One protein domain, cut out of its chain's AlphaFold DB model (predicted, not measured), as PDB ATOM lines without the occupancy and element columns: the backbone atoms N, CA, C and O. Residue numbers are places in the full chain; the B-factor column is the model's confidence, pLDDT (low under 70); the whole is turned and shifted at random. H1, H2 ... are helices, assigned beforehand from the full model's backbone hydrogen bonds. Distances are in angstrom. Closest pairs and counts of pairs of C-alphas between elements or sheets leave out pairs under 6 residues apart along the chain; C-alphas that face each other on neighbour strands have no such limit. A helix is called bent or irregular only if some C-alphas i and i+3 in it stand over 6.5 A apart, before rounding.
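What this domain is: This is residues 14 to 66 of the 136 residues of an uncharacterized protein of Aeromonas schubertii (UniProt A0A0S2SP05). A helical hairpin: the long, nearly straight helix H1 runs the length of the model, and the shorter, kinked H2 folds back beside it after a tight turn. Beyond H2, residues 60 to 66 form a tail with no named element, which runs on towards the end where H1 begins. The printed part has 53 residues with two named helices, H1 then H2, and no named strand; the class is all helix. It is loose, with a radius of gyration of the C-alphas of 13.0 A, and its outline is a rod of 41 by 18 by 11 A.

How they stand to each other: The longest helix is H1, residues 16 to 40, and it touches H2, residues 42 to 59, with 34 pairs of C-alphas within 8 A. Their closest C-alphas are those of Arg 23 and Thr 59, 4.0 A apart. They run opposite ways at a shallow tilt of 15 degrees, centre to centre 9.6 A, and form a helical hairpin. H2 has a kink of 64 degrees near residue 49. It is irregular, but only just: C-alphas 47 and 50 are 6.6 A apart, and its line is a rough one. In H1 every O i to N i+4 pair is within hydrogen-bond range; in H2, 10 of 14 are.

Where its parts are: H1 has 25 residues and measures 36.1 A from C-alpha 16 at (77.478, 90.015, 109.441) to C-alpha 40 at (105.969, 108.555, 97.246). H2 has 18 residues and measures 22.9 A from first to last C-alpha, ending with C-alpha 59 at (86.495, 99.629, 108.923).

The domain as a whole: The two C-alphas farthest apart are those of Leu 39 and Phe 66, at 43.2 A. The first and last printed C-alphas, Ile 14 and Phe 66, are 13.5 A apart. The printed part has no cut, and the link from H1 to H2, one residue, is tight. The mean pLDDT of the printed part is 86.8, and no printed residue is under 70.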
ATOM      1  N   ILE A  14      71.356  93.156 106.581       82.50
ATOM      2  CA  ILE A  14      72.678  92.930 106.011       82.50
ATOM      3  C   ILE A  14      73.378  91.866 106.867       82.50
ATOM      4  O   ILE A  14      73.491  92.040 108.081       82.50
ATOM      5  N   PRO A  15      73.842  90.756 106.272       84.25
ATOM      6  CA  PRO A  15      74.478  89.692 107.031       84.25
ATOM      7  C   PRO A  15      75.836  90.148 107.584       84.25
ATOM      8  O   PRO A  15      76.566  90.893 106.926       84.25
ATOM      9  N   GLU A  16      76.220  89.646 108.763       87.00
ATOM     10  CA  GLU A  16      77.478  90.015 109.441       87.00
ATOM     11  C   GLU A  16      78.716  89.794 108.554       87.00
ATOM     12  O   GLU A  16      79.671  90.569 108.590       87.00
ATOM     13  N   VAL A  17      78.673  88.783 107.675       88.94
ATOM     14  CA  VAL A  17      79.739  88.506 106.701       88.94
ATOM     15  C   VAL A  17      80.033  89.705 105.793       88.94
ATOM     16  O   VAL A  17      81.197  89.981 105.509       88.94
ATOM     17  N   ALA A  18      79.015  90.471 105.392       88.31
ATOM     18  CA  ALA A  18      79.198  91.640 104.535       88.31
ATOM     19  C   ALA A  18      79.928  92.767 105.281       88.31
ATOM     20  O   ALA A  18      80.826  93.396 104.722       88.31
ATOM     21  N   TYR A  19      79.611  92.974 106.565       88.06
ATOM     22  CA  TYR A  19      80.338  93.920 107.415       88.06
ATOM     23  C   TYR A  19      81.787  93.481 107.628       88.06
ATOM     24  O   TYR A  19      82.691  94.313 107.619       88.06
ATOM     25  N   THR A  20      82.049  92.187 107.793       90.94
ATOM     26  CA  THR A  20      83.416  91.661 107.924       90.94
ATOM     27  C   THR A  20      84.240  91.869 106.655       90.94
ATOM     28  O   THR A  20      85.360  92.369 106.742       90.94
ATOM     29  N   ILE A  21      83.676  91.581 105.478       92.25
ATOM     30  CA  ILE A  21      84.343  91.823 104.189       92.25
ATOM     31  C   ILE A  21      84.621  93.316 104.001       92.25
ATOM     32  O   ILE A  21      85.747  93.694 103.684       92.25
ATOM     33  N   ALA A  22      83.629  94.175 104.257       90.88
ATOM     34  CA  ALA A  22      83.786  95.623 104.156       90.88
ATOM     35  C   ALA A  22      84.926  96.129 105.055       90.88
ATOM     36  O   ALA A  22      85.808  96.856 104.594       90.88
ATOM     37  N   ARG A  23      84.965  95.682 106.319       93.06
ATOM     38  CA  ARG A  23      86.042  96.029 107.257       93.06
ATOM     39  C   ARG A  23      87.409  95.542 106.782       93.06
ATOM     40  O   ARG A  23      88.378  96.292 106.885       93.06
ATOM     41  N   GLY A  24      87.479  94.335 106.220       92.94
ATOM     42  CA  GLY A  24      88.697  93.792 105.618       92.94
ATOM     43  C   GLY A  24      89.213  94.652 104.461       92.94
ATOM     44  O   GLY A  24      90.379  95.039 104.459       92.94
ATOM     45  N   ILE A  25      88.334  95.029 103.525       92.44
ATOM     46  CA  ILE A  25      88.677  95.906 102.392       92.44
ATOM     47  C   ILE A  25      89.166  97.271 102.889       92.44
ATOM     48  O   ILE A  25      90.200  97.755 102.433       92.44
ATOM     49  N   GLY A  26      88.468  97.882 103.850       91.38
ATOM     50  CA  GLY A  26      88.905  99.157 104.418       91.38
ATOM     51  C   GLY A  26      90.281  99.054 105.092       91.38
ATOM     52  O   GLY A  26      91.116  99.934 104.910       91.38
ATOM     53  N   GLY A  27      90.567  97.956 105.797       92.38
ATOM     54  CA  GLY A  27      91.882  97.725 106.400       92.38
ATOM     55  C   GLY A  27      92.996  97.674 105.352       92.38
ATOM     56  O   GLY A  27      94.016  98.347 105.503       92.38
ATOM     57  N   LEU A  28      92.771  96.946 104.254       92.19
ATOM     58  CA  LEU A  28      93.717  96.861 103.136       92.19
ATOM     59  C   LEU A  28      93.970  98.229 102.489       92.19
ATOM     60  O   LEU A  28      95.118  98.566 102.200       92.19
ATOM     61  N   LEU A  29      92.923  99.038 102.308       89.38
ATOM     62  CA  LEU A  29      93.046 100.386 101.750       89.38
ATOM     63  C   LEU A  29      93.845 101.323 102.665       89.38
ATOM     64  O   LEU A  29      94.684 102.072 102.173       89.38
ATOM     65  N   ILE A  30      93.639 101.260 103.986       90.69
ATOM     66  CA  ILE A  30      94.414 102.062 104.948       90.69
ATOM     67  C   ILE A  30      95.897 101.689 104.881       90.69
ATOM     68  O   ILE A  30      96.745 102.572 104.752       90.69
ATOM     69  N   VAL A  31      96.213 100.391 104.938       92.25
ATOM     70  CA  VAL A  31      97.601  99.905 104.877       92.25
ATOM     71  C   VAL A  31      98.255 100.312 103.556       92.25
ATOM     72  O   VAL A  31      99.365 100.843 103.563       92.25
ATOM     73  N   GLY A  32      97.549 100.145 102.434       89.44
ATOM     74  CA  GLY A  32      98.021 100.572 101.117       89.44
ATOM     75  C   GLY A  32      98.327 102.070 101.053       89.44
ATOM     76  O   GLY A  32      99.385 102.458 100.556       89.44
ATOM     77  N   SER A  33      97.461 102.917 101.619       88.75
ATOM     78  CA  SER A  33      97.689 104.365 101.671       88.75
ATOM     79  C   SER A  33      98.892 104.750 102.537       88.75
ATOM     80  O   SER A  33      99.642 105.647 102.155       88.75
ATOM     81  N   ILE A  34      99.127 104.072 103.668       89.94
ATOM     82  CA  ILE A  34     100.315 104.312 104.511       89.94
ATOM     83  C   ILE A  34     101.598 103.966 103.744       89.94
ATOM     84  O   ILE A  34     102.544 104.754 103.744       89.94
ATOM     85  N   ILE A  35     101.613 102.827 103.044       91.31
ATOM     86  CA  ILE A  35     102.752 102.414 102.211       91.31
ATOM     87  C   ILE A  35     102.994 103.437 101.094       91.31
ATOM     88  O   ILE A  35     104.131 103.852 100.876       91.31
ATOM     89  N   ALA A  36     101.935 103.896 100.420       88.81
ATOM     90  CA  ALA A  36     102.043 104.889  99.353       88.81
ATOM     91  C   ALA A  36     102.653 106.211  99.845       88.81
ATOM     92  O   ALA A  36     103.526 106.765  99.178       88.81
ATOM     93  N   VAL A  37     102.251 106.691 101.027       89.25
ATOM     94  CA  VAL A  37     102.844 107.889 101.645       89.25
ATOM     95  C   VAL A  37     104.309 107.658 102.018       89.25
ATOM     96  O   VAL A  37     105.129 108.550 101.811       89.25
ATOM     97  N   GLY A  38     104.660 106.474 102.525       90.06
ATOM     98  CA  GLY A  38     106.047 106.131 102.847       90.06
ATOM     99  C   GLY A  38     106.973 106.091 101.625       90.06
ATOM    100  O   GLY A  38     108.132 106.478 101.735       90.06
ATOM    101  N   LEU A  39     106.466 105.657 100.466       91.19
ATOM    102  CA  LEU A  39     107.255 105.504  99.235       91.19
ATOM    103  C   LEU A  39     107.289 106.765  98.362       91.19
ATOM    104  O   LEU A  39     108.336 107.121  97.831       91.19
ATOM    105  N   VAL A  40     106.142 107.421  98.178       87.56
ATOM    106  CA  VAL A  40     105.969 108.555  97.246       87.56
ATOM    107  C   VAL A  40     106.011 109.900  97.986       87.56
ATOM    108  O   VAL A  40     106.100 110.965  97.378       87.56
ATOM    109  N   GLY A  41     105.984 109.865  99.319       84.94
ATOM    110  CA  GLY A  41     105.982 111.039 100.174       84.94
ATOM    111  C   GLY A  41     104.582 111.625 100.404       84.94
ATOM    112  O   GLY A  41     103.567 111.087  99.951       84.94
ATOM    113  N   PRO A  42     104.500 112.771 101.105       82.62
ATOM    114  CA  PRO A  42     103.235 113.375 101.531       82.62
ATOM    115  C   PRO A  42     102.291 113.751 100.380       82.62
ATOM    116  O   PRO A  42     101.079 113.818 100.580       82.62
ATOM    117  N   LEU A  43     102.821 113.955  99.166       85.38
ATOM    118  CA  LEU A  43     102.032 114.297  97.980       85.38
ATOM    119  C   LEU A  43     101.015 113.203  97.610       85.38
ATOM    120  O   LEU A  43      99.972 113.509  97.036       85.38
ATOM    121  N   ALA A  44     101.265 111.945  97.996       84.50
ATOM    122  CA  ALA A  44     100.333 110.836  97.791       84.50
ATOM    123  C   ALA A  44      98.971 111.066  98.472       84.50
ATOM    124  O   ALA A  44      97.949 110.561  98.002       84.50
ATOM    125  N   LEU A  45      98.923 111.878  99.537       81.12
ATOM    126  CA  LEU A  45      97.678 112.231 100.223       81.12
ATOM    127  C   LEU A  45      96.741 113.092  99.368       81.12
ATOM    128  O   LEU A  45      95.533 113.027  99.583       81.12
ATOM    129  N   ALA A  46      97.257 113.831  98.377       80.06
ATOM    130  CA  ALA A  46      96.439 114.659  97.487       80.06
ATOM    131  C   ALA A  46      95.465 113.832  96.619       80.06
ATOM    132  O   ALA A  46      94.471 114.369  96.140       80.06
ATOM    133  N   GLY A  47      95.713 112.524  96.462       74.44
ATOM    134  CA  GLY A  47      94.780 111.575  95.841       74.44
ATOM    135  C   GLY A  47      94.326 110.467  96.797       74.44
ATOM    136  O   GLY A  47      93.132 110.297  97.047       74.44
ATOM    137  N   ALA A  48      95.271 109.729  97.386       79.06
ATOM    138  CA  ALA A  48      94.982 108.555  98.216       79.06
ATOM    139  C   ALA A  48      94.399 108.898  99.604       79.06
ATOM    140  O   ALA A  48      93.857 108.020 100.283       79.06
ATOM    141  N   GLY A  49      94.472 110.165 100.031       76.56
ATOM    142  CA  GLY A  49      93.985 110.611 101.338       76.56
ATOM    143  C   GLY A  49      92.471 110.454 101.501       76.56
ATOM    144  O   GLY A  49      92.011 109.929 102.514       76.56
ATOM    145  N   ALA A  50      91.683 110.818 100.483       82.56
ATOM    146  CA  ALA A  50      90.226 110.661 100.516       82.56
ATOM    147  C   ALA A  50      89.810 109.180 100.623       82.56
ATOM    148  O   ALA A  50      88.908 108.836 101.392       82.56
ATOM    149  N   GLY A  51      90.525 108.297  99.915       83.56
ATOM    150  CA  GLY A  51      90.345 106.847 100.002       83.56
ATOM    151  C   GLY A  51      90.660 106.301 101.396       83.56
ATOM    152  O   GLY A  51      89.880 105.514 101.928       83.56
ATOM    153  N   ALA A  52      91.734 106.779 102.035       83.88
ATOM    154  CA  ALA A  52      92.087 106.388 103.401       83.88
ATOM    155  C   ALA A  52      91.015 106.812 104.421       83.88
ATOM    156  O   ALA A  52      90.584 105.999 105.238       83.88
ATOM    157  N   PHE A  53      90.514 108.051 104.352       85.31
ATOM    158  CA  PHE A  53      89.444 108.521 105.244       85.31
ATOM    159  C   PHE A  53      88.132 107.753 105.061       85.31
ATOM    160  O   PHE A  53      87.454 107.427 106.041       85.31
ATOM    161  N   MET A  54      87.775 107.429 103.819       86.88
ATOM    162  CA  MET A  54      86.612 106.593 103.541       86.88
ATOM    163  C   MET A  54      86.813 105.170 104.074       86.88
ATOM    164  O   MET A  54      85.915 104.617 104.711       86.88
ATOM    165  N   ALA A  55      88.007 104.607 103.902       88.00
ATOM    166  CA  ALA A  55      88.364 103.297 104.420       88.00
ATOM    167  C   ALA A  55      88.279 103.230 105.956       88.00
ATOM    168  O   ALA A  55      87.711 102.270 106.474       88.00
ATOM    169  N   PHE A  56      88.696 104.282 106.675       87.88
ATOM    170  CA  PHE A  56      88.517 104.394 108.132       87.88
ATOM    171  C   PHE A  56      87.047 104.361 108.572       87.88
ATOM    172  O   PHE A  56      86.718 103.815 109.633       87.88
ATOM    173  N   LYS A  57      86.137 104.933 107.776       87.44
ATOM    174  CA  LYS A  57      84.692 104.827 108.034       87.44
ATOM    175  C   LYS A  57      84.181 103.409 107.795       87.44
ATOM    176  O   LYS A  57      83.410 102.902 108.606       87.44
ATOM    177  N   ILE A  58      84.623 102.770 106.715       89.00
ATOM    178  CA  ILE A  58      84.209 101.413 106.342       89.00
ATOM    179  C   ILE A  58      84.707 100.384 107.373       89.00
ATOM    180  O   ILE A  58      83.939  99.516 107.790       89.00
ATOM    181  N   THR A  59      85.940 100.510 107.873       88.50
ATOM    182  CA  THR A  59      86.495  99.629 108.923       88.50
ATOM    183  C   THR A  59      85.774  99.716 110.260       88.50
ATOM    184  O   THR A  59      85.846  98.787 111.059       88.50
ATOM    185  N   ASN A  60      85.053 100.808 110.502       86.88
ATOM    186  CA  ASN A  60      84.252 101.002 111.706       86.88
ATOM    187  C   ASN A  60      82.756 100.759 111.479       86.88
ATOM    188  O   ASN A  60      81.952 101.050 112.367       86.88
ATOM    189  N   MET A  61      82.363 100.245 110.310       86.06
ATOM    190  CA  MET A  61      80.969  99.954 110.003       86.06
ATOM    191  C   MET A  61      80.467  98.784 110.853       86.06
ATOM    192  O   MET A  61      81.141  97.764 110.998       86.06
ATOM    193  N   LYS A  62      79.272  98.947 111.425       85.31
ATOM    194  CA  LYS A  62      78.622  97.970 112.305       85.31
ATOM    195  C   LYS A  62      77.144  97.873 111.930       85.31
ATOM    196  O   LYS A  62      76.605  98.878 111.449       85.31
ATOM    197  N   PRO A  63      76.486  96.732 112.194       82.25
ATOM    198  CA  PRO A  63      75.037  96.636 112.095       82.25
ATOM    199  C   PRO A  63      74.380  97.743 112.919       82.25
ATOM    200  O   PRO A  63      74.746  97.956 114.080       82.25
ATOM    201  N   ARG A  64      73.434  98.471 112.323       81.25
ATOM    202  CA  ARG A  64      72.660  99.484 113.041       81.25
ATOM    203  C   ARG A  64      71.311  98.904 113.435       81.25
ATOM    204  O   ARG A  64      70.656  98.213 112.659       81.25
ATOM    205  N   VAL A  65      70.909  99.199 114.668       81.44
ATOM    206  CA  VAL A  65      69.563  98.916 115.163       81.44
ATOM    207  C   VAL A  65      68.857 100.249 115.320       81.44
ATOM    208  O   VAL A  65      69.227 101.072 116.162       81.44
ATOM    209  N   PHE A  66      67.851 100.467 114.487       76.81
ATOM    210  CA  PHE A  66      67.006 101.642 114.566       76.81
ATOM    211  C   PHE A  66      65.836 101.339 115.493       76.81
ATOM    212  O   PHE A  66      65.108 100.367 115.302       76.81
TER     213      PHE A  66